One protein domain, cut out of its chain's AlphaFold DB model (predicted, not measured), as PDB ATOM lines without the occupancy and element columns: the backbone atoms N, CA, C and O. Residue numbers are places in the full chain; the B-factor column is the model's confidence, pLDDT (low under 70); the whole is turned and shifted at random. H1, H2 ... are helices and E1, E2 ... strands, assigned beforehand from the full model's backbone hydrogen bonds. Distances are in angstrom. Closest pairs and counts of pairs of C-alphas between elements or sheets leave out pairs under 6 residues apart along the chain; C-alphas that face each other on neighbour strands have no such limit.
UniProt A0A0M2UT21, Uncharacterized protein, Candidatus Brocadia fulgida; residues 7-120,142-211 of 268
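What this domain is: This is residues 7 to 120 and 142 to 211 of the 268 residues of an uncharacterized protein of Candidatus Brocadia fulgida (UniProt A0A0M2UT21). With little regular structure, one curled antiparallel sheet, E2 E1 E5 E7 E6, is bridged by H2 and H3 to the hairpin E3 and E4; H1 sits among loops. The printed part has 184 residues, 67 in three named helices and seven strands, class mixed. It is compact, 48 by 41 by 32 A, radius of gyration of the C-alphas 16.8 A.

Where its parts are: E1, residues 55-60, begins at C-alpha (160.600, 167.389, 147.558); then E2, 67-70; E3, 75-81; E4, 88-94; H1, 107-110; E5, 144-150; H2, 153-159; H3, 165-173; E6, 179-185; E7, 188-196, 23.4 A long, ends at C-alpha (159.332, 165.508, 134.957).

How they stand to each other: Antiparallel neighbours E1 and E5 have N 56 and O 148 2.9 A apart. H2 and H3, every O i to N i+4 pair within hydrogen-bond range, touch, closest at C-alphas 157 and 165, 5.4 A, and only graze the sheet. E5, H2 H3, E6 form a split strand-helix-strand unit, E7 between its strands, crossover right-handed.

The domain as a whole: Across the cut, C-alphas 120 and 142 are 22.6 A apart; E4 to H1 is a long link; 78 residues have pLDDT under 70.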
ATOM      1  N   ILE A   7     172.350 159.607 133.852       49.59
ATOM      2  CA  ILE A   7     170.898 159.509 133.723       49.59
ATOM      3  C   ILE A   7     170.598 158.087 133.258       49.59
ATOM      4  O   ILE A   7     171.031 157.683 132.179       49.59
ATOM      5  N   GLN A   8     169.903 157.316 134.087       51.78
ATOM      6  CA  GLN A   8     169.334 156.042 133.669       51.78
ATOM      7  C   GLN A   8     167.871 156.299 133.303       51.78
ATOM      8  O   GLN A   8     167.047 156.544 134.185       51.78
ATOM      9  N   GLU A   9     167.579 156.324 132.003       48.78
ATOM     10  CA  GLU A   9     166.214 156.441 131.487       48.78
ATOM     11  C   GLU A   9     165.573 155.051 131.455       48.78
ATOM     12  O   GLU A   9     166.109 154.127 130.842       48.78
ATOM     13  N   ASN A  10     164.439 154.897 132.137       51.12
ATOM     14  CA  ASN A  10     163.627 153.690 132.039       51.12
ATOM     15  C   ASN A  10     162.647 153.823 130.868       51.12
ATOM     16  O   ASN A  10     161.922 154.813 130.742       51.12
ATOM     17  N   HIS A  11     162.619 152.794 130.026       46.88
ATOM     18  CA  HIS A  11     161.631 152.615 128.972       46.88
ATOM     19  C   HIS A  11     160.557 151.651 129.490       46.88
ATOM     20  O   HIS A  11     160.805 150.460 129.404       46.88
ATOM     21  N   ASP A  12     159.448 152.142 130.076       57.25
ATOM     22  CA  ASP A  12     158.142 151.438 130.182       57.25
ATOM     23  C   ASP A  12     157.032 152.282 130.882       57.25
ATOM     24  O   ASP A  12     157.157 153.503 130.993       57.25
ATOM     25  N   SER A  13     155.883 151.661 131.210       62.56
ATOM     26  CA  SER A  13     154.533 151.940 130.673       62.56
ATOM     27  C   SER A  13     153.528 152.668 131.579       62.56
ATOM     28  O   SER A  13     152.452 153.028 131.093       62.56
ATOM     29  N   ILE A  14     153.834 152.909 132.859       69.38
ATOM     30  CA  ILE A  14     152.870 153.476 133.822       69.38
ATOM     31  C   ILE A  14     152.869 155.011 133.722       69.38
ATOM     32  O   ILE A  14     153.880 155.653 134.028       69.38
ATOM     33  N   PRO A  15     151.763 155.660 133.307       75.00
ATOM     34  CA  PRO A  15     151.682 157.114 133.291       75.00
ATOM     35  C   PRO A  15     151.358 157.653 134.687       75.00
ATOM     36  O   PRO A  15     150.609 157.043 135.454       75.00
ATOM     37  N   PHE A  16     151.826 158.867 134.984       74.31
ATOM     38  CA  PHE A  16     151.206 159.641 136.054       74.31
ATOM     39  C   PHE A  16     149.828 160.133 135.597       74.31
ATOM     40  O   PHE A  16     149.712 160.829 134.585       74.31
ATOM     41  N   ALA A  17     148.785 159.792 136.347       62.94
ATOM     42  CA  ALA A  17     147.460 160.363 136.191       62.94
ATOM     43  C   ALA A  17     147.490 161.860 136.539       62.94
ATOM     44  O   ALA A  17     148.139 162.298 137.494       62.94
ATOM     45  N   ARG A  18     146.771 162.660 135.746       60.09
ATOM     46  CA  ARG A  18     146.679 164.114 135.914       60.09
ATOM     47  C   ARG A  18     145.915 164.433 137.201       60.09
ATOM     48  O   ARG A  18     144.698 164.304 137.235       60.09
ATOM     49  N   SER A  19     146.610 164.884 138.241       53.28
ATOM     50  CA  SER A  19     145.962 165.405 139.450       53.28
ATOM     51  C   SER A  19     145.102 166.621 139.113       53.28
ATOM     52  O   SER A  19     145.615 167.618 138.604       53.28
ATOM     53  N   GLU A  20     143.806 166.527 139.402       50.12
ATOM     54  CA  GLU A  20     142.849 167.634 139.369       50.12
ATOM     55  C   GLU A  20     143.267 168.720 140.368       50.12
ATOM     56  O   GLU A  20     143.106 168.561 141.578       50.12
ATOM     57  N   CYS A  21     143.805 169.822 139.845       51.31
ATOM     58  CA  CYS A  21     144.158 171.045 140.560       51.31
ATOM     59  C   CYS A  21     145.330 170.880 141.573       51.31
ATOM     60  O   CYS A  21     145.119 170.754 142.776       51.31
ATOM     61  N   SER A  22     146.585 170.982 141.098       56.06
ATOM     62  CA  SER A  22     147.810 171.049 141.934       56.06
ATOM     63  C   SER A  22     147.983 172.394 142.669       56.06
ATOM     64  O   SER A  22     148.532 173.343 142.106       56.06
ATOM     65  N   ASP A  23     147.524 172.523 143.918       56.50
ATOM     66  CA  ASP A  23     147.511 173.794 144.663       56.50
ATOM     67  C   ASP A  23     148.777 174.092 145.474       56.50
ATOM     68  O   ASP A  23     148.940 175.181 146.030       56.50
ATOM     69  N   GLY A  24     149.716 173.151 145.513       55.12
ATOM     70  CA  GLY A  24     151.028 173.345 146.128       55.12
ATOM     71  C   GLY A  24     152.068 174.027 145.231       55.12
ATOM     72  O   GLY A  24     153.227 174.098 145.616       55.12
ATOM     73  N   MET A  25     151.731 174.524 144.035       59.59
ATOM     74  CA  MET A  25     152.753 175.086 143.131       59.59
ATOM     75  C   MET A  25     153.377 176.392 143.639       59.59
ATOM     76  O   MET A  25     154.590 176.574 143.543       59.59
ATOM     77  N   CYS A  26     152.597 177.258 144.295       58.38
ATOM     78  CA  CYS A  26     153.130 178.423 145.016       58.38
ATOM     79  C   CYS A  26     153.992 178.029 146.231       58.38
ATOM     80  O   CYS A  26     154.610 178.890 146.855       58.38
ATOM     81  N   CYS A  27     154.052 176.741 146.589       63.81
ATOM     82  CA  CYS A  27     154.916 176.256 147.651       63.81
ATOM     83  C   CYS A  27     156.369 176.075 147.212       63.81
ATOM     84  O   CYS A  27     157.169 175.807 148.090       63.81
ATOM     85  N   PHE A  28     156.762 176.220 145.947       67.12
ATOM     86  CA  PHE A  28     158.190 176.198 145.592       67.12
ATOM     87  C   PHE A  28     158.725 177.622 145.476       67.12
ATOM     88  O   PHE A  28     158.164 178.473 144.781       67.12
ATOM     89  N   THR A  29     159.791 177.916 146.214       53.69
ATOM     90  CA  THR A  29     160.242 179.293 146.417       53.69
ATOM     91  C   THR A  29     161.055 179.820 145.237       53.69
ATOM     92  O   THR A  29     162.278 179.813 145.286       53.69
ATOM     93  N   CYS A  30     160.388 180.365 144.220       41.47
ATOM     94  CA  CYS A  30     160.990 181.378 143.332       41.47
ATOM     95  C   CYS A  30     160.447 182.786 143.595       41.47
ATOM     96  O   CYS A  30     161.064 183.767 143.198       41.47
ATOM     97  N   VAL A  31     159.279 182.892 144.242       41.38
ATOM     98  CA  VAL A  31     158.521 184.150 144.390       41.38
ATOM     99  C   VAL A  31     157.898 184.250 145.781       41.38
ATOM    100  O   VAL A  31     156.729 184.570 145.959       41.38
ATOM    101  N   ILE A  32     158.687 183.969 146.811       39.50
ATOM    102  CA  ILE A  32     158.420 184.565 148.118       39.50
ATOM    103  C   ILE A  32     159.535 185.591 148.288       39.50
ATOM    104  O   ILE A  32     160.634 185.194 148.680       39.50
ATOM    105  N   PRO A  33     159.325 186.870 147.905       34.59
ATOM    106  CA  PRO A  33     160.299 187.915 148.167       34.59
ATOM    107  C   PRO A  33     160.803 187.815 149.613       34.59
ATOM    108  O   PRO A  33     160.010 187.481 150.503       34.59
ATOM    109  N   PRO A  34     162.090 188.075 149.889       33.53
ATOM    110  CA  PRO A  34     162.575 188.160 151.259       33.53
ATOM    111  C   PRO A  34     161.753 189.228 151.997       33.53
ATOM    112  O   PRO A  34     161.832 190.409 151.687       33.53
ATOM    113  N   GLY A  35     160.893 188.799 152.924       36.44
ATOM    114  CA  GLY A  35     159.938 189.674 153.620       36.44
ATOM    115  C   GLY A  35     158.466 189.467 153.255       36.44
ATOM    116  O   GLY A  35     157.601 190.008 153.947       36.44
ATOM    117  N   ASN A  36     158.160 188.629 152.263       36.69
ATOM    118  CA  ASN A  36     156.804 188.180 151.993       36.69
ATOM    119  C   ASN A  36     156.418 187.184 153.090       36.69
ATOM    120  O   ASN A  36     156.628 185.969 153.032       36.69
ATOM    121  N   LYS A  37     155.937 187.756 154.190       39.00
ATOM    122  CA  LYS A  37     155.283 187.027 155.253       39.00
ATOM    123  C   LYS A  37     154.077 186.350 154.611       39.00
ATOM    124  O   LYS A  37     153.000 186.927 154.559       39.00
ATOM    125  N   HIS A  38     154.209 185.071 154.274       39.38
ATOM    126  CA  HIS A  38     153.085 184.127 154.185       39.38
ATOM    127  C   HIS A  38     152.371 183.970 155.560       39.38
ATOM    128  O   HIS A  38     151.899 182.900 155.934       39.38
ATOM    129  N   ILE A  39     152.370 185.021 156.385       44.06
ATOM    130  CA  ILE A  39     152.189 185.029 157.831       44.06
ATOM    131  C   ILE A  39     151.169 186.120 158.173       44.06
ATOM    132  O   ILE A  39     151.442 187.060 158.911       44.06
ATOM    133  N   GLY A  40     149.973 185.969 157.612       40.25
ATOM    134  CA  GLY A  40     148.727 186.217 158.339       40.25
ATOM    135  C   GLY A  40     148.099 184.916 158.863       40.25
ATOM    136  O   GLY A  40     147.040 184.934 159.480       40.25
ATOM    137  N   PHE A  41     148.727 183.763 158.613       48.16
ATOM    138  CA  PHE A  41     148.157 182.468 158.949       48.16
ATOM    139  C   PHE A  41     148.498 182.067 160.388       48.16
ATOM    140  O   PHE A  41     149.660 181.911 160.764       48.16
ATOM    141  N   PHE A  42     147.438 181.962 161.193       45.22
ATOM    142  CA  PHE A  42     147.420 181.702 162.629       45.22
ATOM    143  C   PHE A  42     148.399 180.607 163.085       45.22
ATOM    144  O   PHE A  42     148.634 179.609 162.400       45.22
ATOM    145  N   LYS A  43     148.856 180.727 164.343       41.34
ATOM    146  CA  LYS A  43     149.580 179.702 165.124       41.34
ATOM    147  C   LYS A  43     148.871 178.326 165.196       41.34
ATOM    148  O   LYS A  43     149.349 177.458 165.905       41.34
ATOM    149  N   SER A  44     147.763 178.085 164.502       46.28
ATOM    150  CA  SER A  44     147.087 176.786 164.416       46.28
ATOM    151  C   SER A  44     147.577 175.893 163.259       46.28
ATOM    152  O   SER A  44     147.221 174.720 163.219       46.28
ATOM    153  N   LEU A  45     148.434 176.384 162.350       54.53
ATOM    154  CA  LEU A  45     148.917 175.635 161.170       54.53
ATOM    155  C   LEU A  45     150.322 175.016 161.351       54.53
ATOM    156  O   LEU A  45     151.185 175.117 160.487       54.53
ATOM    157  N   TRP A  46     150.597 174.378 162.494       55.72
ATOM    158  CA  TRP A  46     151.944 173.865 162.825       55.72
ATOM    159  C   TRP A  46     152.322 172.544 162.140       55.72
ATOM    160  O   TRP A  46     153.466 172.101 162.258       55.72
ATOM    161  N   LYS A  47     151.396 171.896 161.423       68.12
ATOM    162  CA  LYS A  47     151.691 170.631 160.745       68.12
ATOM    163  C   LYS A  47     152.468 170.893 159.457       68.12
ATOM    164  O   LYS A  47     151.975 171.553 158.544       68.12
ATOM    165  N   ARG A  48     153.692 170.363 159.406       74.00
ATOM    166  CA  ARG A  48     154.493 170.307 158.180       74.00
ATOM    167  C   ARG A  48     153.773 169.431 157.164       74.00
ATOM    168  O   ARG A  48     153.197 168.412 157.544       74.00
ATOM    169  N   GLY A  49     153.798 169.850 155.907       77.75
ATOM    170  CA  GLY A  49     153.279 169.025 154.832       77.75
ATOM    171  C   GLY A  49     154.192 167.833 154.537       77.75
ATOM    172  O   GLY A  49     155.375 167.843 154.887       77.75
ATOM    173  N   THR A  50     153.635 166.802 153.907       83.00
ATOM    174  CA  THR A  50     154.327 165.534 153.615       83.00
ATOM    175  C   THR A  50     155.498 165.685 152.642       83.00
ATOM    176  O   THR A  50     156.481 164.958 152.746       83.00
ATOM    177  N   GLY A  51     155.423 166.650 151.722       80.44
ATOM    178  CA  GLY A  51     156.433 166.888 150.691       80.44
ATOM    179  C   GLY A  51     157.561 167.821 151.122       80.44
ATOM    180  O   GLY A  51     158.667 167.712 150.602       80.44
ATOM    181  N   TYR A  52     157.314 168.711 152.089       81.75
ATOM    182  CA  TYR A  52     158.257 169.760 152.498       81.75
ATOM    183  C   TYR A  52     159.716 169.300 152.716       81.75
ATOM    184  O   TYR A  52     160.635 169.917 152.182       81.75
ATOM    185  N   PRO A  53     159.995 168.255 153.513       83.12
ATOM    186  CA  PRO A  53     161.383 167.896 153.793       83.12
ATOM    187  C   PRO A  53     162.046 167.106 152.653       83.12
ATOM    188  O   PRO A  53     163.265 166.935 152.670       83.12
ATOM    189  N   TYR A  54     161.268 166.610 151.685       88.38
ATOM    190  CA  TYR A  54     161.711 165.569 150.755       88.38
ATOM    191  C   TYR A  54     161.679 165.984 149.286       88.38
ATOM    192  O   TYR A  54     162.414 165.404 148.487       88.38
ATOM    193  N   VAL A  55     160.858 166.976 148.938       88.94
ATOM    194  CA  VAL A  55     160.600 167.389 147.558       88.94
ATOM    195  C   VAL A  55     161.170 168.777 147.310       88.94
ATOM    196  O   VAL A  55     160.875 169.733 148.033       88.94
ATOM    197  N   LYS A  56     161.962 168.890 146.249       88.44
ATOM    198  CA  LYS A  56     162.483 170.148 145.708       88.44
ATOM    199  C   LYS A  56     162.019 170.311 144.265       88.44
ATOM    200  O   LYS A  56     161.731 169.325 143.590       88.44
ATOM    201  N   LEU A  57     161.985 171.548 143.786       86.06
ATOM    202  CA  LEU A  57     161.856 171.832 142.362       86.06
ATOM    203  C   LEU A  57     163.261 172.033 141.788       86.06
ATOM    204  O   LEU A  57     164.008 172.896 142.250       86.06
ATOM    205  N   LEU A  58     163.610 171.214 140.801       87.75
ATOM    206  CA  LEU A  58     164.855 171.299 140.048       87.75
ATOM    207  C   LEU A  58     164.552 171.857 138.661       87.75
ATOM    208  O   LEU A  58     163.736 171.290 137.938       87.75
ATOM    209  N   VAL A  59     165.231 172.935 138.282       86.06
ATOM    210  CA  VAL A  59     165.180 173.502 136.934       86.06
ATOM    211  C   VAL A  59     166.551 173.341 136.292       86.06
ATOM    212  O   VAL A  59     167.557 173.790 136.838       86.06
ATOM    213  N   THR A  60     166.587 172.686 135.136       86.06
ATOM    214  CA  THR A  60     167.814 172.428 134.379       86.06
ATOM    215  C   THR A  60     167.727 173.055 132.997       86.06
ATOM    216  O   THR A  60     166.647 173.188 132.414       86.06
ATOM    217  N   SER A  61     168.875 173.457 132.463       85.62
ATOM    218  CA  SER A  61     168.999 174.032 131.128       85.62
ATOM    219  C   SER A  61     170.387 173.744 130.585       85.62
ATOM    220  O   SER A  61     171.379 173.934 131.285       85.62
ATOM    221  N   GLU A  62     170.466 173.342 129.321       84.75
ATOM    222  CA  GLU A  62     171.745 173.077 128.666       84.75
ATOM    223  C   GLU A  62     172.634 174.328 128.668       84.75
ATOM    224  O   GLU A  62     172.174 175.412 128.316       84.75
ATOM    225  N   GLY A  63     173.889 174.186 129.103       83.06
ATOM    226  CA  GLY A  63     174.847 175.294 129.190       83.06
ATOM    227  C   GLY A  63     174.680 176.214 130.405       83.06
ATOM    228  O   GLY A  63     175.462 177.149 130.559       83.06
ATOM    229  N   TYR A  64     173.715 175.950 131.294       82.25
ATOM    230  CA  TYR A  64     173.489 176.748 132.500       82.25
ATOM    231  C   TYR A  64     173.588 175.903 133.766       82.25
ATOM    232  O   TYR A  64     173.422 174.686 133.760       82.25
ATOM    233  N   LYS A  65     173.875 176.577 134.881       82.38
ATOM    234  CA  LYS A  65     173.867 175.959 136.206       82.38
ATOM    235  C   LYS A  65     172.437 175.557 136.574       82.38
ATOM    236  O   LYS A  65     171.521 176.357 136.403       82.38
ATOM    237  N   ASP A  66     172.292 174.368 137.152       84.25
ATOM    238  CA  ASP A  66     171.012 173.901 137.677       84.25
ATOM    239  C   ASP A  66     170.518 174.778 138.834       84.25
ATOM    240  O   ASP A  66     171.286 175.186 139.718       84.25
ATOM    241  N   GLU A  67     169.214 175.024 138.848       84.00
ATOM    242  CA  GLU A  67     168.531 175.823 139.857       84.00
ATOM    243  C   GLU A  67     167.676 174.945 140.757       84.00
ATOM    244  O   GLU A  67     166.917 174.088 140.302       84.00
ATOM    245  N   TRP A  68     167.800 175.192 142.058       83.19
ATOM    246  CA  TRP A  68     167.130 174.431 143.098       83.19
ATOM    247  C   TRP A  68     166.226 175.335 143.905       83.19
ATOM    248  O   TRP A  68     166.675 176.338 144.461       83.19
ATOM    249  N   TYR A  69     164.979 174.915 144.030       80.12
ATOM    250  CA  TYR A  69     163.975 175.635 144.783       80.12
ATOM    251  C   TYR A  69     163.433 174.741 145.885       80.12
ATOM    252  O   TYR A  69     162.923 173.641 145.641       80.12
ATOM    253  N   ASP A  70     163.585 175.219 147.116       80.25
ATOM    254  CA  ASP A  70     163.045 174.544 148.281       80.25
ATOM    255  C   ASP A  70     161.522 174.605 148.263       80.25
ATOM    256  O   ASP A  70     160.901 175.573 147.808       80.25
ATOM    257  N   SER A  71     160.914 173.541 148.770       78.56
ATOM    258  CA  SER A  71     159.495 173.554 149.053       78.56
ATOM    259  C   SER A  71     159.218 174.301 150.358       78.56
ATOM    260  O   SER A  71     159.995 174.327 151.314       78.56
ATOM    261  N   CYS A  72     158.060 174.932 150.403       75.31
ATOM    262  CA  CYS A  72     157.503 175.589 151.557       75.31
ATOM    263  C   CYS A  72     157.093 174.521 152.568       75.31
ATOM    264  O   CYS A  72     156.645 173.433 152.205       75.31
ATOM    265  N   LYS A  73     157.152 174.867 153.858       76.69
ATOM    266  CA  LYS A  73     156.812 173.963 154.968       76.69
ATOM    267  C   LYS A  73     155.416 173.348 154.917       76.69
ATOM    268  O   LYS A  73     155.154 172.380 155.626       76.69
ATOM    269  N   PHE A  74     154.534 173.917 154.107       77.38
ATOM    270  CA  PHE A  74     153.155 173.484 153.939       77.38
ATOM    271  C   PHE A  74     152.952 172.571 152.729       77.38
ATOM    272  O   PHE A  74     151.827 172.151 152.486       77.38
ATOM    273  N   LEU A  75     153.998 172.247 151.965       80.62
ATOM    274  CA  LEU A  75     153.842 171.382 150.807       80.62
ATOM    275  C   LEU A  75     153.457 169.963 151.237       80.62
ATOM    276  O   LEU A  75     154.267 169.240 151.817       80.62
ATOM    277  N   ASN A  76     152.239 169.562 150.905       82.94
ATOM    278  CA  ASN A  76     151.828 168.173 150.821       82.94
ATOM    279  C   ASN A  76     152.123 167.674 149.410       82.94
ATOM    280  O   ASN A  76     151.720 168.286 148.426       82.94
ATOM    281  N   PHE A  77     152.835 166.564 149.328       86.50
ATOM    282  CA  PHE A  77     153.129 165.875 148.084       86.50
ATOM    283  C   PHE A  77     152.895 164.395 148.341       86.50
ATOM    284  O   PHE A  77     153.482 163.848 149.279       86.50
ATOM    285  N   THR A  78     152.023 163.768 147.563       88.56
ATOM    286  CA  THR A  78     151.731 162.342 147.703       88.56
ATOM    287  C   THR A  78     151.686 161.645 146.358       88.56
ATOM    288  O   THR A  78     151.214 162.222 145.384       88.56
ATOM    289  N   ILE A  79     152.150 160.399 146.314       89.38
ATOM    290  CA  ILE A  79     152.025 159.520 145.149       89.38
ATOM    291  C   ILE A  79     151.324 158.245 145.608       89.38
ATOM    292  O   ILE A  79     151.704 157.666 146.623       89.38
ATOM    293  N   ALA A  80     150.305 157.820 144.871       88.25
ATOM    294  CA  ALA A  80     149.605 156.563 145.107       88.25
ATOM    295  C   ALA A  80     149.137 155.964 143.773       88.25
ATOM    296  O   ALA A  80     148.873 156.722 142.839       88.25
ATOM    297  N   PRO A  81     149.000 154.639 143.648       85.06
ATOM    298  CA  PRO A  81     148.368 154.033 142.486       85.06
ATOM    299  C   PRO A  81     146.886 154.422 142.405       85.06
ATOM    300  O   PRO A  81     146.213 154.600 143.425       85.06
ATOM    301  N   ASP A  82     146.358 154.540 141.188       82.44
ATOM    302  CA  ASP A  82     144.917 154.663 140.976       82.44
ATOM    303  C   ASP A  82     144.176 153.367 141.358       82.44
ATOM    304  O   ASP A  82     144.776 152.324 141.625       82.44
ATOM    305  N   ALA A  83     142.841 153.419 141.395       79.75
ATOM    306  CA  ALA A  83     142.026 152.261 141.771       79.75
ATOM    307  C   ALA A  83     142.263 151.040 140.856       79.75
ATOM    308  O   ALA A  83     142.156 149.903 141.312       79.75
ATOM    309  N   ALA A  84     142.612 151.280 139.587       78.94
ATOM    310  CA  ALA A  84     142.947 150.246 138.611       78.94
ATOM    311  C   ALA A  84     144.414 149.776 138.689       78.94
ATOM    312  O   ALA A  84     144.758 148.767 138.079       78.94
ATOM    313  N   ARG A  85     145.272 150.481 139.442       77.12
ATOM    314  CA  ARG A  85     146.736 150.316 139.504       77.12
ATOM    315  C   ARG A  85     147.431 150.388 138.144       77.12
ATOM    316  O   ARG A  85     148.516 149.842 137.970       77.12
ATOM    317  N   CYS A  86     146.808 151.059 137.183       78.56
ATOM    318  CA  CYS A  86     147.365 151.281 135.852       78.56
ATOM    319  C   CYS A  86     148.087 152.629 135.757       78.56
ATOM    320  O   CYS A  86     148.871 152.837 134.835       78.56
ATOM    321  N   HIS A  87     147.831 153.535 136.704       82.06
ATOM    322  CA  HIS A  87     148.438 154.858 136.759       82.06
ATOM    323  C   HIS A  87     148.929 155.176 138.166       82.06
ATOM    324  O   HIS A  87     148.389 154.688 139.159       82.06
ATOM    325  N   LEU A  88     149.896 156.086 138.249       85.62
ATOM    326  CA  LEU A  88     150.251 156.748 139.498       85.62
ATOM    327  C   LEU A  88     149.544 158.094 139.601       85.62
ATOM    328  O   LEU A  88     149.747 158.982 138.781       85.62
ATOM    329  N   ILE A  89     148.744 158.293 140.634       83.25
ATOM    330  CA  ILE A  89     148.183 159.593 140.979       83.25
ATOM    331  C   ILE A  89     149.215 160.336 141.824       83.25
ATOM    332  O   ILE A  89     149.529 159.939 142.943       83.25
ATOM    333  N   MET A  90     149.730 161.437 141.285       83.88
ATOM    334  CA  MET A  90     150.567 162.381 142.020       83.88
ATOM    335  C   MET A  90     149.707 163.559 142.457       83.88
ATOM    336  O   MET A  90     149.100 164.198 141.613       83.88
ATOM    337  N   ASP A  91     149.677 163.874 143.744       79.94
ATOM    338  CA  ASP A  91     148.878 164.948 144.328       79.94
ATOM    339  C   ASP A  91     149.787 165.966 145.032       79.94
ATOM    340  O   ASP A  91     150.588 165.615 145.900       79.94
ATOM    341  N   LEU A  92     149.659 167.233 144.639       79.25
ATOM    342  CA  LEU A  92     150.448 168.354 145.139       79.25
ATOM    343  C   LEU A  92     149.530 169.390 145.792       79.25
ATOM    344  O   LEU A  92     148.836 170.113 145.079       79.25
ATOM    345  N   ARG A  93     149.605 169.544 147.121       76.25
ATOM    346  CA  ARG A  93     148.784 170.504 147.874       76.25
ATOM    347  C   ARG A  93     149.552 171.439 148.784       76.25
ATOM    348  O   ARG A  93     150.632 171.121 149.269       76.25
ATOM    349  N   CYS A  94     148.937 172.572 149.098       74.00
ATOM    350  CA  CYS A  94     149.375 173.418 150.201       74.00
ATOM    351  C   CYS A  94     148.503 173.138 151.434       74.00
ATOM    352  O   CYS A  94     147.310 173.426 151.448       74.00
ATOM    353  N   SER A  95     149.099 172.599 152.500       71.38
ATOM    354  CA  SER A  95     148.411 172.194 153.734       71.38
ATOM    355  C   SER A  95     147.824 173.352 154.549       71.38
ATOM    356  O   SER A  95     147.088 173.110 155.505       71.38
ATOM    357  N   ILE A  96     148.121 174.607 154.182       66.12
ATOM    358  CA  ILE A  96     147.411 175.778 154.720       66.12
ATOM    359  C   ILE A  96     145.920 175.691 154.378       66.12
ATOM    360  O   ILE A  96     145.076 176.136 155.162       66.12
ATOM    361  N   TYR A  97     145.585 175.115 153.227       62.03
ATOM    362  CA  TYR A  97     144.219 175.056 152.747       62.03
ATOM    363  C   TYR A  97     143.516 173.796 153.262       62.03
ATOM    364  O   TYR A  97     144.024 172.680 153.171       62.03
ATOM    365  N   LYS A  98     142.327 173.988 153.847       57.94
ATOM    366  CA  LYS A  98     141.552 172.914 154.494       57.94
ATOM    367  C   LYS A  98     140.814 172.002 153.508       57.94
ATOM    368  O   LYS A  98     140.482 170.879 153.870       57.94
ATOM    369  N   SER A  99     140.531 172.474 152.298       59.28
ATOM    370  CA  SER A  99     139.761 171.751 151.282       59.28
ATOM    371  C   SER A  99     140.185 172.187 149.886       59.28
ATOM    372  O   SER A  99     140.480 173.364 149.687       59.28
ATOM    373  N   ARG A 100     140.141 171.262 148.921       57.69
ATOM    374  CA  ARG A 100     140.321 171.594 147.504       57.69
ATOM    375  C   ARG A 100     139.153 172.449 147.005       57.69
ATOM    376  O   ARG A 100     138.019 172.207 147.426       57.69
ATOM    377  N   PRO A 101     139.390 173.420 146.115       52.16
ATOM    378  CA  PRO A 101     138.301 174.140 145.489       52.16
ATOM    379  C   PRO A 101     137.629 173.239 144.446       52.16
ATOM    380  O   PRO A 101     138.284 172.419 143.806       52.16
ATOM    381  N   THR A 102     136.323 173.404 144.258       50.88
ATOM    382  CA  THR A 102     135.544 172.694 143.228       50.88
ATOM    383  C   THR A 102     135.879 173.144 141.809       50.88
ATOM    384  O   THR A 102     135.644 172.409 140.856       50.88
ATOM    385  N   GLN A 103     136.430 174.348 141.659       50.53
ATOM    386  CA  GLN A 103     136.955 174.880 140.410       50.53
ATOM    387  C   GLN A 103     138.300 175.532 140.697       50.53
ATOM    388  O   GLN A 103     138.469 176.212 141.706       50.53
ATOM    389  N   CYS A 104     139.247 175.374 139.780       52.56
ATOM    390  CA  CYS A 104     140.585 175.944 139.893       52.56
ATOM    391  C   CYS A 104     140.606 177.509 139.935       52.56
ATOM    392  O   CYS A 104     141.675 178.098 140.080       52.56
ATOM    393  N   VAL A 105     139.455 178.194 139.812       49.62
ATOM    394  CA  VAL A 105     139.325 179.660 139.708       49.62
ATOM    395  C   VAL A 105     139.309 180.339 141.090       49.62
ATOM    396  O   VAL A 105     138.428 180.086 141.909       49.62
ATOM    397  N   GLY A 106     140.268 181.241 141.345       50.72
ATOM    398  CA  GLY A 106     140.266 182.165 142.500       50.72
ATOM    399  C   GLY A 106     140.902 181.653 143.805       50.72
ATOM    400  O   GLY A 106     140.774 182.291 144.852       50.72
ATOM    401  N   TYR A 107     141.586 180.508 143.764       50.41
ATOM    402  CA  TYR A 107     141.995 179.754 144.957       50.41
ATOM    403  C   TYR A 107     143.182 180.317 145.780       50.41
ATOM    404  O   TYR A 107     143.063 180.337 147.003       50.41
ATOM    405  N   PRO A 108     144.294 180.832 145.209       52.19
ATOM    406  CA  PRO A 108     145.340 181.476 146.014       52.19
ATOM    407  C   PRO A 108     145.021 182.940 146.359       52.19
ATOM    408  O   PRO A 108     145.598 183.483 147.294       52.19
ATOM    409  N   ASP A 109     144.094 183.585 145.644       49.16
ATOM    410  CA  ASP A 109     143.864 185.030 145.787       49.16
ATOM    411  C   ASP A 109     142.999 185.386 146.992       49.16
ATOM    412  O   ASP A 109     143.165 186.470 147.545       49.16
ATOM    413  N   ARG A 110     142.109 184.470 147.403       48.75
ATOM    414  CA  ARG A 110     141.168 184.656 148.520       48.75
ATOM    415  C   ARG A 110     141.713 184.187 149.865       48.75
ATOM    416  O   ARG A 110     141.247 184.629 150.915       48.75
ATOM    417  N   ALA A 111     142.670 183.266 149.865       45.44
ATOM    418  CA  ALA A 111     143.195 182.699 151.094       45.44
ATOM    419  C   ALA A 111     144.370 183.542 151.607       45.44
ATOM    420  O   ALA A 111     145.511 183.373 151.189       45.44
ATOM    421  N   GLY A 112     144.079 184.423 152.567       46.94
ATOM    422  CA  GLY A 112     145.089 185.219 153.262       46.94
ATOM    423  C   GLY A 112     145.673 186.324 152.401       46.94
ATOM    424  O   GLY A 112     146.894 186.434 152.336       46.94
ATOM    425  N   GLU A 113     144.808 187.126 151.764       42.69
ATOM    426  CA  GLU A 113     145.202 188.356 151.082       42.69
ATOM    427  C   GLU A 113     146.271 189.089 151.896       42.69
ATOM    428  O   GLU A 113     146.003 189.724 152.917       42.69
ATOM    429  N   SER A 114     147.513 189.016 151.417       42.31
ATOM    430  CA  SER A 114     148.447 190.106 151.610       42.31
ATOM    431  C   SER A 114     147.803 191.296 150.908       42.31
ATOM    432  O   SER A 114     148.018 191.528 149.723       42.31
ATOM    433  N   LEU A 115     146.954 192.021 151.633       41.25
ATOM    434  CA  LEU A 115     146.327 193.276 151.213       41.25
ATOM    435  C   LEU A 115     147.371 194.354 150.848       41.25
ATOM    436  O   LEU A 115     147.001 195.457 150.464       41.25
ATOM    437  N   TYR A 116     148.671 194.058 150.981       41.44
ATOM    438  CA  TYR A 116     149.734 195.052 151.050       41.44
ATOM    439  C   TYR A 116     150.941 194.798 150.142       41.44
ATOM    440  O   TYR A 116     151.841 195.633 150.145       41.44
ATOM    441  N   GLN A 117     151.019 193.697 149.380       49.62
ATOM    442  CA  GLN A 117     152.169 193.473 148.488       49.62
ATOM    443  C   GLN A 117     151.741 192.956 147.116       49.62
ATOM    444  O   GLN A 117     151.161 191.877 146.989       49.62
ATOM    445  N   SER A 118     152.059 193.745 146.087       52.41
ATOM    446  CA  SER A 118     152.021 193.319 144.694       52.41
ATOM    447  C   SER A 118     152.939 192.114 144.495       52.41
ATOM    448  O   SER A 118     154.009 192.000 145.099       52.41
ATOM    449  N   ILE A 119     152.514 191.183 143.646       57.31
ATOM    450  CA  ILE A 119     153.368 190.077 143.224       57.31
ATOM    451  C   ILE A 119     154.437 190.665 142.301       57.31
ATOM    452  O   ILE A 119     154.133 191.070 141.184       57.31
ATOM    453  N   SER A 120     155.688 190.699 142.760       57.53
ATOM    454  CA  SER A 120     156.809 191.316 142.037       57.53
ATOM    455  C   SER A 120     157.267 190.547 140.786       57.53
ATOM    456  O   SER A 120     158.175 190.988 140.087       57.53
ATOM    457  N   GLU A 142     166.097 177.241 127.020       81.50
ATOM    458  CA  GLU A 142     165.004 176.313 127.260       81.50
ATOM    459  C   GLU A 142     165.249 175.532 128.540       81.50
ATOM    460  O   GLU A 142     166.332 174.989 128.753       81.50
ATOM    461  N   TRP A 143     164.238 175.476 129.403       81.88
ATOM    462  CA  TRP A 143     164.358 174.788 130.682       81.88
ATOM    463  C   TRP A 143     163.535 173.513 130.694       81.88
ATOM    464  O   TRP A 143     162.446 173.439 130.105       81.88
ATOM    465  N   LYS A 144     164.040 172.529 131.432       85.81
ATOM    466  CA  LYS A 144     163.303 171.366 131.920       85.81
ATOM    467  C   LYS A 144     163.115 171.534 133.425       85.81
ATOM    468  O   LYS A 144     163.982 172.084 134.096       85.81
ATOM    469  N   ALA A 145     161.977 171.095 133.945       85.50
ATOM    470  CA  ALA A 145     161.667 171.202 135.362       85.50
ATOM    471  C   ALA A 145     161.248 169.832 135.894       85.50
ATOM    472  O   ALA A 145     160.543 169.086 135.211       85.50
ATOM    473  N   PHE A 146     161.697 169.511 137.102       88.38
ATOM    474  CA  PHE A 146     161.474 168.225 137.747       88.38
ATOM    475  C   PHE A 146     161.088 168.421 139.210       88.38
ATOM    476  O   PHE A 146     161.655 169.272 139.902       88.38
ATOM    477  N   TYR A 147     160.191 167.573 139.708       89.50
ATOM    478  CA  TYR A 147     160.123 167.307 141.140       89.50
ATOM    479  C   TYR A 147     161.277 166.373 141.496       89.50
ATOM    480  O   TYR A 147     161.321 165.229 141.046       89.50
ATOM    481  N   ALA A 148     162.226 166.881 142.275       92.31
ATOM    482  CA  ALA A 148     163.364 166.129 142.770       92.31
ATOM    483  C   ALA A 148     163.047 165.602 144.171       92.31
ATOM    484  O   ALA A 148     162.974 166.369 145.136       92.31
ATOM    485  N   ILE A 149     162.856 164.289 144.271       93.62
ATOM    486  CA  ILE A 149     162.537 163.574 145.508       93.62
ATOM    487  C   ILE A 149     163.801 162.872 145.985       93.62
ATOM    488  O   ILE A 149     164.444 162.170 145.208       93.62
ATOM    489  N   SER A 150     164.175 163.059 147.251       92.12
ATOM    490  CA  SER A 150     165.300 162.319 147.836       92.12
ATOM    491  C   SER A 150     165.061 160.810 147.720       92.12
ATOM    492  O   SER A 150     164.039 160.323 148.197       92.12
ATOM    493  N   ASP A 151     166.009 160.060 147.157       93.50
ATOM    494  CA  ASP A 151     165.882 158.606 146.995       93.50
ATOM    495  C   ASP A 151     166.264 157.861 148.288       93.50
ATOM    496  O   ASP A 151     167.271 157.165 148.383       93.50
ATOM    497  N   GLN A 152     165.500 158.105 149.352       92.69
ATOM    498  CA  GLN A 152     165.698 157.505 150.672       92.69
ATOM    499  C   GLN A 152     164.382 156.929 151.179       92.69
ATOM    500  O   GLN A 152     163.328 157.529 150.980       92.69
ATOM    501  N   ALA A 153     164.438 155.809 151.904       91.38
ATOM    502  CA  ALA A 153     163.243 155.122 152.401       91.38
ATOM    503  C   ALA A 153     162.300 156.046 153.196       91.38
ATOM    504  O   ALA A 153     161.085 155.959 153.033       91.38
ATOM    505  N   ASP A 154     162.843 156.965 154.000       91.81
ATOM    506  CA  ASP A 154     162.051 157.936 154.765       91.81
ATOM    507  C   ASP A 154     161.328 158.947 153.867       91.81
ATOM    508  O   ASP A 154     160.179 159.297 154.130       91.81
ATOM    509  N   ALA A 155     161.978 159.388 152.790       92.06
ATOM    510  CA  ALA A 155     161.384 160.301 151.821       92.06
ATOM    511  C   ALA A 155     160.259 159.619 151.035       92.06
ATOM    512  O   ALA A 155     159.173 160.184 150.919       92.06
ATOM    513  N   ILE A 156     160.488 158.380 150.581       94.50
ATOM    514  CA  ILE A 156     159.469 157.575 149.895       94.50
ATOM    515  C   ILE A 156     158.281 157.310 150.823       94.50
ATOM    516  O   ILE A 156     157.140 157.554 150.445       94.50
ATOM    517  N   ARG A 157     158.531 156.915 152.076       91.94
ATOM    518  CA  ARG A 157     157.478 156.731 153.089       91.94
ATOM    519  C   ARG A 157     156.686 158.014 153.344       91.94
ATOM    520  O   ARG A 157     155.486 157.951 153.594       91.94
ATOM    521  N   GLY A 158     157.353 159.168 153.302       89.81
ATOM    522  CA  GLY A 158     156.733 160.475 153.494       89.81
ATOM    523  C   GLY A 158     155.710 160.823 152.414       89.81
ATOM    524  O   GLY A 158     154.664 161.382 152.738       89.81
ATOM    525  N   ILE A 159     155.984 160.471 151.154       90.88
ATOM    526  CA  ILE A 159     155.104 160.780 150.013       90.88
ATOM    527  C   ILE A 159     154.146 159.632 149.646       90.88
ATOM    528  O   ILE A 159     153.094 159.882 149.067       90.88
ATOM    529  N   CYS A 160     154.458 158.395 150.022       90.06
ATOM    530  CA  CYS A 160     153.632 157.202 149.814       90.06
ATOM    531  C   CYS A 160     153.217 156.618 151.171       90.06
ATOM    532  O   CYS A 160     153.559 155.486 151.525       90.06
ATOM    533  N   ALA A 161     152.515 157.420 151.977       74.81
ATOM    534  CA  ALA A 161     151.983 156.945 153.246       74.81
ATOM    535  C   ALA A 161     151.062 155.746 152.965       74.81
ATOM    536  O   ALA A 161     150.191 155.851 152.110       74.81
ATOM    537  N   HIS A 162     151.257 154.634 153.683       76.44
ATOM    538  CA  HIS A 162     150.525 153.354 153.575       76.44
ATOM    539  C   HIS A 162     151.114 152.277 152.651       76.44
ATOM    540  O   HIS A 162     150.596 151.161 152.657       76.44
ATOM    541  N   GLU A 163     152.223 152.537 151.959       79.38
ATOM    542  CA  GLU A 163     152.930 151.511 151.182       79.38
ATOM    543  C   GLU A 163     154.276 151.129 151.808       79.38
ATOM    544  O   GLU A 163     154.875 151.885 152.581       79.38
ATOM    545  N   ASP A 164     154.757 149.928 151.480       90.19
ATOM    546  CA  ASP A 164     156.146 149.570 151.753       90.19
ATOM    547  C   ASP A 164     157.075 150.473 150.915       90.19
ATOM    548  O   ASP A 164     156.895 150.547 149.696       90.19
ATOM    549  N   PRO A 165     158.075 151.152 151.514       90.75
ATOM    550  CA  PRO A 165     158.915 152.095 150.778       90.75
ATOM    551  C   PRO A 165     159.687 151.475 149.614       90.75
ATOM    552  O   PRO A 165     159.973 152.177 148.649       90.75
ATOM    553  N   SER A 166     160.038 150.187 149.682       91.50
ATOM    554  CA  SER A 166     160.743 149.515 148.587       91.50
ATOM    555  C   SER A 166     159.801 149.283 147.407       91.50
ATOM    556  O   SER A 166     160.133 149.630 146.274       91.50
ATOM    557  N   ALA A 167     158.595 148.775 147.678       90.19
ATOM    558  CA  ALA A 167     157.568 148.576 146.658       90.19
ATOM    559  C   ALA A 167     157.139 149.901 146.000       90.19
ATOM    560  O   ALA A 167     157.134 150.002 144.773       90.19
ATOM    561  N   ALA A 168     156.866 150.932 146.806       90.75
ATOM    562  CA  ALA A 168     156.490 152.260 146.322       90.75
ATOM    563  C   ALA A 168     157.596 152.887 145.462       90.75
ATOM    564  O   ALA A 168     157.335 153.444 144.396       90.75
ATOM    565  N   ARG A 169     158.858 152.758 145.894       92.62
ATOM    566  CA  ARG A 169     160.013 153.233 145.128       92.62
ATOM    567  C   ARG A 169     160.103 152.557 143.764       92.62
ATOM    568  O   ARG A 169     160.297 153.257 142.774       92.62
ATOM    569  N   SER A 170     159.983 151.230 143.705       90.62
ATOM    570  CA  SER A 170     160.016 150.493 142.435       90.62
ATOM    571  C   SER A 170     158.911 150.967 141.496       90.62
ATOM    572  O   SER A 170     159.197 151.305 140.353       90.62
ATOM    573  N   LEU A 171     157.691 151.125 142.016       89.31
ATOM    574  CA  LEU A 171     156.552 151.604 141.237       89.31
ATOM    575  C   LEU A 171     156.774 153.022 140.678       89.31
ATOM    576  O   LEU A 171     156.476 153.283 139.517       89.31
ATOM    577  N   ILE A 172     157.340 153.940 141.472       90.62
ATOM    578  CA  ILE A 172     157.690 155.292 141.003       90.62
ATOM    579  C   ILE A 172     158.747 155.233 139.892       90.62
ATOM    580  O   ILE A 172     158.658 155.983 138.923       90.62
ATOM    581  N   LEU A 173     159.754 154.368 140.026       90.88
ATOM    582  CA  LEU A 173     160.835 154.236 139.044       90.88
ATOM    583  C   LEU A 173     160.387 153.579 137.730       90.88
ATOM    584  O   LEU A 173     161.048 153.772 136.710       90.88
ATOM    585  N   GLU A 174     159.290 152.822 137.739       88.75
ATOM    586  CA  GLU A 174     158.650 152.260 136.540       88.75
ATOM    587  C   GLU A 174     157.821 153.298 135.764       88.75
ATOM    588  O   GLU A 174     157.406 153.046 134.632       88.75
ATOM    589  N   ALA A 175     157.573 154.474 136.348       86.06
ATOM    590  CA  ALA A 175     156.736 155.485 135.726       86.06
ATOM    591  C   ALA A 175     157.441 156.220 134.577       86.06
ATOM    592  O   ALA A 175     158.633 156.544 134.618       86.06
ATOM    593  N   LYS A 176     156.660 156.553 133.544       84.50
ATOM    594  CA  LYS A 176     157.171 157.137 132.300       84.50
ATOM    595  C   LYS A 176     157.948 158.436 132.540       84.50
ATOM    596  O   LYS A 176     157.408 159.423 133.043       84.50
ATOM    597  N   GLY A 177     159.192 158.462 132.062       84.31
ATOM    598  CA  GLY A 177     160.057 159.643 132.087       84.31
ATOM    599  C   GLY A 177     160.655 159.961 133.458       84.31
ATOM    600  O   GLY A 177     161.330 160.981 133.586       84.31
ATOM    601  N   VAL A 178     160.423 159.114 134.466       89.44
ATOM    602  CA  VAL A 178     161.123 159.201 135.746       89.44
ATOM    603  C   VAL A 178     162.559 158.744 135.561       89.44
ATOM    604  O   VAL A 178     162.826 157.722 134.931       89.44
ATOM    605  N   VAL A 179     163.493 159.506 136.125       90.19
ATOM    606  CA  VAL A 179     164.917 159.166 136.082       90.19
ATOM    607  C   VAL A 179     165.514 159.202 137.475       90.19
ATOM    608  O   VAL A 179     165.171 160.056 138.295       90.19
ATOM    609  N   ARG A 180     166.451 158.290 137.740       92.31
ATOM    610  CA  ARG A 180     167.312 158.372 138.922       92.31
ATOM    611  C   ARG A 180     168.586 159.120 138.564       92.31
ATOM    612  O   ARG A 180     169.149 158.917 137.489       92.31
ATOM    613  N   THR A 181     169.053 159.968 139.470       88.88
ATOM    614  CA  THR A 181     170.325 160.670 139.308       88.88
ATOM    615  C   THR A 181     170.998 160.918 140.651       88.88
ATOM    616  O   THR A 181     170.346 160.963 141.695       88.88
ATOM    617  N   THR A 182     172.309 161.120 140.611       87.75
ATOM    618  CA  THR A 182     173.100 161.567 141.756       87.75
ATOM    619  C   THR A 182     173.410 163.043 141.578       87.75
ATOM    620  O   THR A 182     173.960 163.452 140.555       87.75
ATOM    621  N   LEU A 183     173.052 163.852 142.573       81.50
ATOM    622  CA  LEU A 183     173.211 165.301 142.538       81.50
ATOM    623  C   LEU A 183     174.074 165.762 143.708       81.50
ATOM    624  O   LEU A 183     173.929 165.302 144.843       81.50
ATOM    625  N   LEU A 184     174.973 166.700 143.421       75.06
ATOM    626  CA  LEU A 184     175.833 167.317 144.420       75.06
ATOM    627  C   LEU A 184     175.081 168.468 145.102       75.06
ATOM    628  O   LEU A 184     174.844 169.519 144.504       75.06
ATOM    629  N   VAL A 185     174.725 168.282 146.372       68.50
ATOM    630  CA  VAL A 185     174.069 169.299 147.202       68.50
ATOM    631  C   VAL A 185     175.076 169.812 148.229       68.50
ATOM    632  O   VAL A 185     175.364 169.161 149.237       68.50
ATOM    633  N   GLY A 186     175.652 170.985 147.955       73.50
ATOM    634  CA  GLY A 186     176.806 171.494 148.699       73.50
ATOM    635  C   GLY A 186     178.033 170.622 148.431       73.50
ATOM    636  O   GLY A 186     178.454 170.502 147.286       73.50
ATOM    637  N   ASN A 187     178.563 169.978 149.474       77.44
ATOM    638  CA  ASN A 187     179.727 169.083 149.385       77.44
ATOM    639  C   ASN A 187     179.352 167.597 149.512       77.44
ATOM    640  O   ASN A 187     180.207 166.771 149.822       77.44
ATOM    641  N   ARG A 188     178.066 167.249 149.375       79.81
ATOM    642  CA  ARG A 188     177.592 165.868 149.516       79.81
ATOM    643  C   ARG A 188     176.827 165.442 148.279       79.81
ATOM    644  O   ARG A 188     175.904 166.134 147.855       79.81
ATOM    645  N   GLU A 189     177.185 164.284 147.754       86.69
ATOM    646  CA  GLU A 189     176.397 163.599 146.741       86.69
ATOM    647  C   GLU A 189     175.176 162.954 147.392       86.69
ATOM    648  O   GLU A 189     175.251 162.403 148.494       86.69
ATOM    649  N   ARG A 190     174.027 163.078 146.732       87.12
ATOM    650  CA  ARG A 190     172.771 162.463 147.156       87.12
ATOM    651  C   ARG A 190     172.030 161.933 145.942       87.12
ATOM    652  O   ARG A 190     172.040 162.569 144.890       87.12
ATOM    653  N   GLU A 191     171.373 160.795 146.107       92.19
ATOM    654  CA  GLU A 191     170.513 160.227 145.074       92.19
ATOM    655  C   GLU A 191     169.129 160.882 145.104       92.19
ATOM    656  O   GLU A 191     168.549 161.130 146.168       92.19
ATOM    657  N   TYR A 192     168.611 161.169 143.915       93.31
ATOM    658  CA  TYR A 192     167.299 161.748 143.690       93.31
ATOM    659  C   TYR A 192     166.550 160.976 142.610       93.31
ATOM    660  O   TYR A 192     167.122 160.572 141.595       93.31
ATOM    661  N   ILE A 193     165.244 160.849 142.816       95.00
ATOM    662  CA  ILE A 193     164.276 160.478 141.792       95.00
ATOM    663  C   ILE A 193     163.731 161.778 141.201       95.00
ATOM    664  O   ILE A 193     163.218 162.630 141.932       95.00
ATOM    665  N   LEU A 194     163.864 161.951 139.889       93.31
ATOM    666  CA  LEU A 194     163.349 163.105 139.167       93.31
ATOM    667  C   LEU A 194     162.076 162.723 138.427       93.31
ATOM    668  O   LEU A 194     162.104 161.891 137.522       93.31
ATOM    669  N   ILE A 195     160.977 163.380 138.785       90.44
ATOM    670  CA  ILE A 195     159.703 163.265 138.078       90.44
ATOM    671  C   ILE A 195     159.542 164.507 137.193       90.44
ATOM    672  O   ILE A 195     159.523 165.621 137.727       90.44
ATOM    673  N   PRO A 196     159.441 164.368 135.858       86.56
ATOM    674  CA  PRO A 196     159.332 165.508 134.957       86.56
ATOM    675  C   PRO A 196     158.008 166.247 135.161       86.56
ATOM    676  O   PRO A 196     156.935 165.643 135.218       86.56
ATOM    677  N   ILE A 197     158.078 167.575 135.226       81.81
ATOM    678  CA  ILE A 197     156.890 168.426 135.257       81.81
ATOM    679  C   ILE A 197     156.340 168.518 133.836       81.81
ATOM    680  O   ILE A 197     157.017 168.960 132.909       81.81
ATOM    681  N   GLN A 198     155.094 168.096 133.660       74.25
ATOM    682  CA  GLN A 198     154.426 168.132 132.365       74.25
ATOM    683  C   GLN A 198     154.061 169.581 131.998       74.25
ATOM    684  O   GLN A 198     153.452 170.289 132.796       74.25
ATOM    685  N   LYS A 199     154.431 170.027 130.787       66.56
ATOM    686  CA  LYS A 199     154.111 171.384 130.283       66.56
ATOM    687  C   LYS A 199     152.633 171.545 129.920       66.56
ATOM    688  O   LYS A 199     152.095 172.640 130.028       66.56
ATOM    689  N   GLN A 200     152.006 170.463 129.462       57.56
ATOM    690  CA  GLN A 200     150.604 170.418 129.058       57.56
ATOM    691  C   GLN A 200     149.827 169.601 130.075       57.56
ATOM    692  O   GLN A 200     149.832 168.371 130.076       57.56
ATOM    693  N   THR A 201     149.156 170.303 130.961       51.81
ATOM    694  CA  THR A 201     148.277 169.688 131.940       51.81
ATOM    695  C   THR A 201     146.994 170.478 131.940       51.81
ATOM    696  O   THR A 201     146.961 171.604 132.426       51.81
ATOM    697  N   GLU A 202     145.938 169.852 131.435       48.66
ATOM    698  CA  GLU A 202     144.563 170.363 131.505       48.66
ATOM    699  C   GLU A 202     144.126 170.657 132.956       48.66
ATOM    700  O   GLU A 202     143.207 171.434 133.179       48.66
ATOM    701  N   ASN A 203     144.841 170.093 133.940       48.44
ATOM    702  CA  ASN A 203     144.465 170.071 135.351       48.44
ATOM    703  C   ASN A 203     145.455 170.774 136.301       48.44
ATOM    704  O   ASN A 203     145.294 170.675 137.519       48.44
ATOM    705  N   ILE A 204     146.492 171.464 135.806       51.03
ATOM    706  CA  ILE A 204     147.338 172.271 136.700       51.03
ATOM    707  C   ILE A 204     146.651 173.618 136.971       51.03
ATOM    708  O   ILE A 204     146.290 174.349 136.052       51.03
ATOM    709  N   LEU A 205     146.503 173.941 138.259       47.09
ATOM    710  CA  LEU A 205     145.979 175.205 138.781       47.09
ATOM    711  C   LEU A 205     146.770 176.409 138.254       47.09
ATOM    712  O   LEU A 205     147.770 176.811 138.844       47.09
ATOM    713  N   TYR A 206     146.280 177.025 137.182       50.31
ATOM    714  CA  TYR A 206     146.778 178.307 136.679       50.31
ATOM    715  C   TYR A 206     145.652 179.299 136.414       50.31
ATOM    716  O   TYR A 206     145.657 179.977 135.396       50.31
ATOM    717  N   ILE A 207     144.646 179.408 137.282       50.88
ATOM    718  CA  ILE A 207     143.629 180.450 137.084       50.88
ATOM    719  C   ILE A 207     143.328 181.135 138.410       50.88
ATOM    720  O   ILE A 207     142.285 180.976 139.033       50.88
ATOM    721  N   SER A 208     144.291 181.930 138.855       54.81
ATOM    722  CA  SER A 208     144.017 183.002 139.805       54.81
ATOM    723  C   SER A 208     144.226 184.331 139.094       54.81
ATOM    724  O   SER A 208     145.020 184.407 138.154       54.81
ATOM    725  N   GLU A 209     143.506 185.368 139.501       57.97
ATOM    726  CA  GLU A 209     143.651 186.711 138.947       57.97
ATOM    727  C   GLU A 209     145.082 187.234 139.138       57.97
ATOM    728  O   GLU A 209     145.614 187.898 138.241       57.97
ATOM    729  N   LYS A 210     145.737 186.868 140.253       59.66
ATOM    730  CA  LYS A 210     147.097 187.324 140.582       59.66
ATOM    731  C   LYS A 210     148.214 186.452 139.976       59.66
ATOM    732  O   LYS A 210     149.291 186.970 139.697       59.66
ATOM    733  N   HIS A 211     147.972 185.166 139.702       63.94
ATOM    734  CA  HIS A 211     148.954 184.230 139.109       63.94
ATOM    735  C   HIS A 211     148.505 183.687 137.746       63.94
ATOM    736  O   HIS A 211     148.557 182.483 137.499       63.94
TER     737      HIS A 211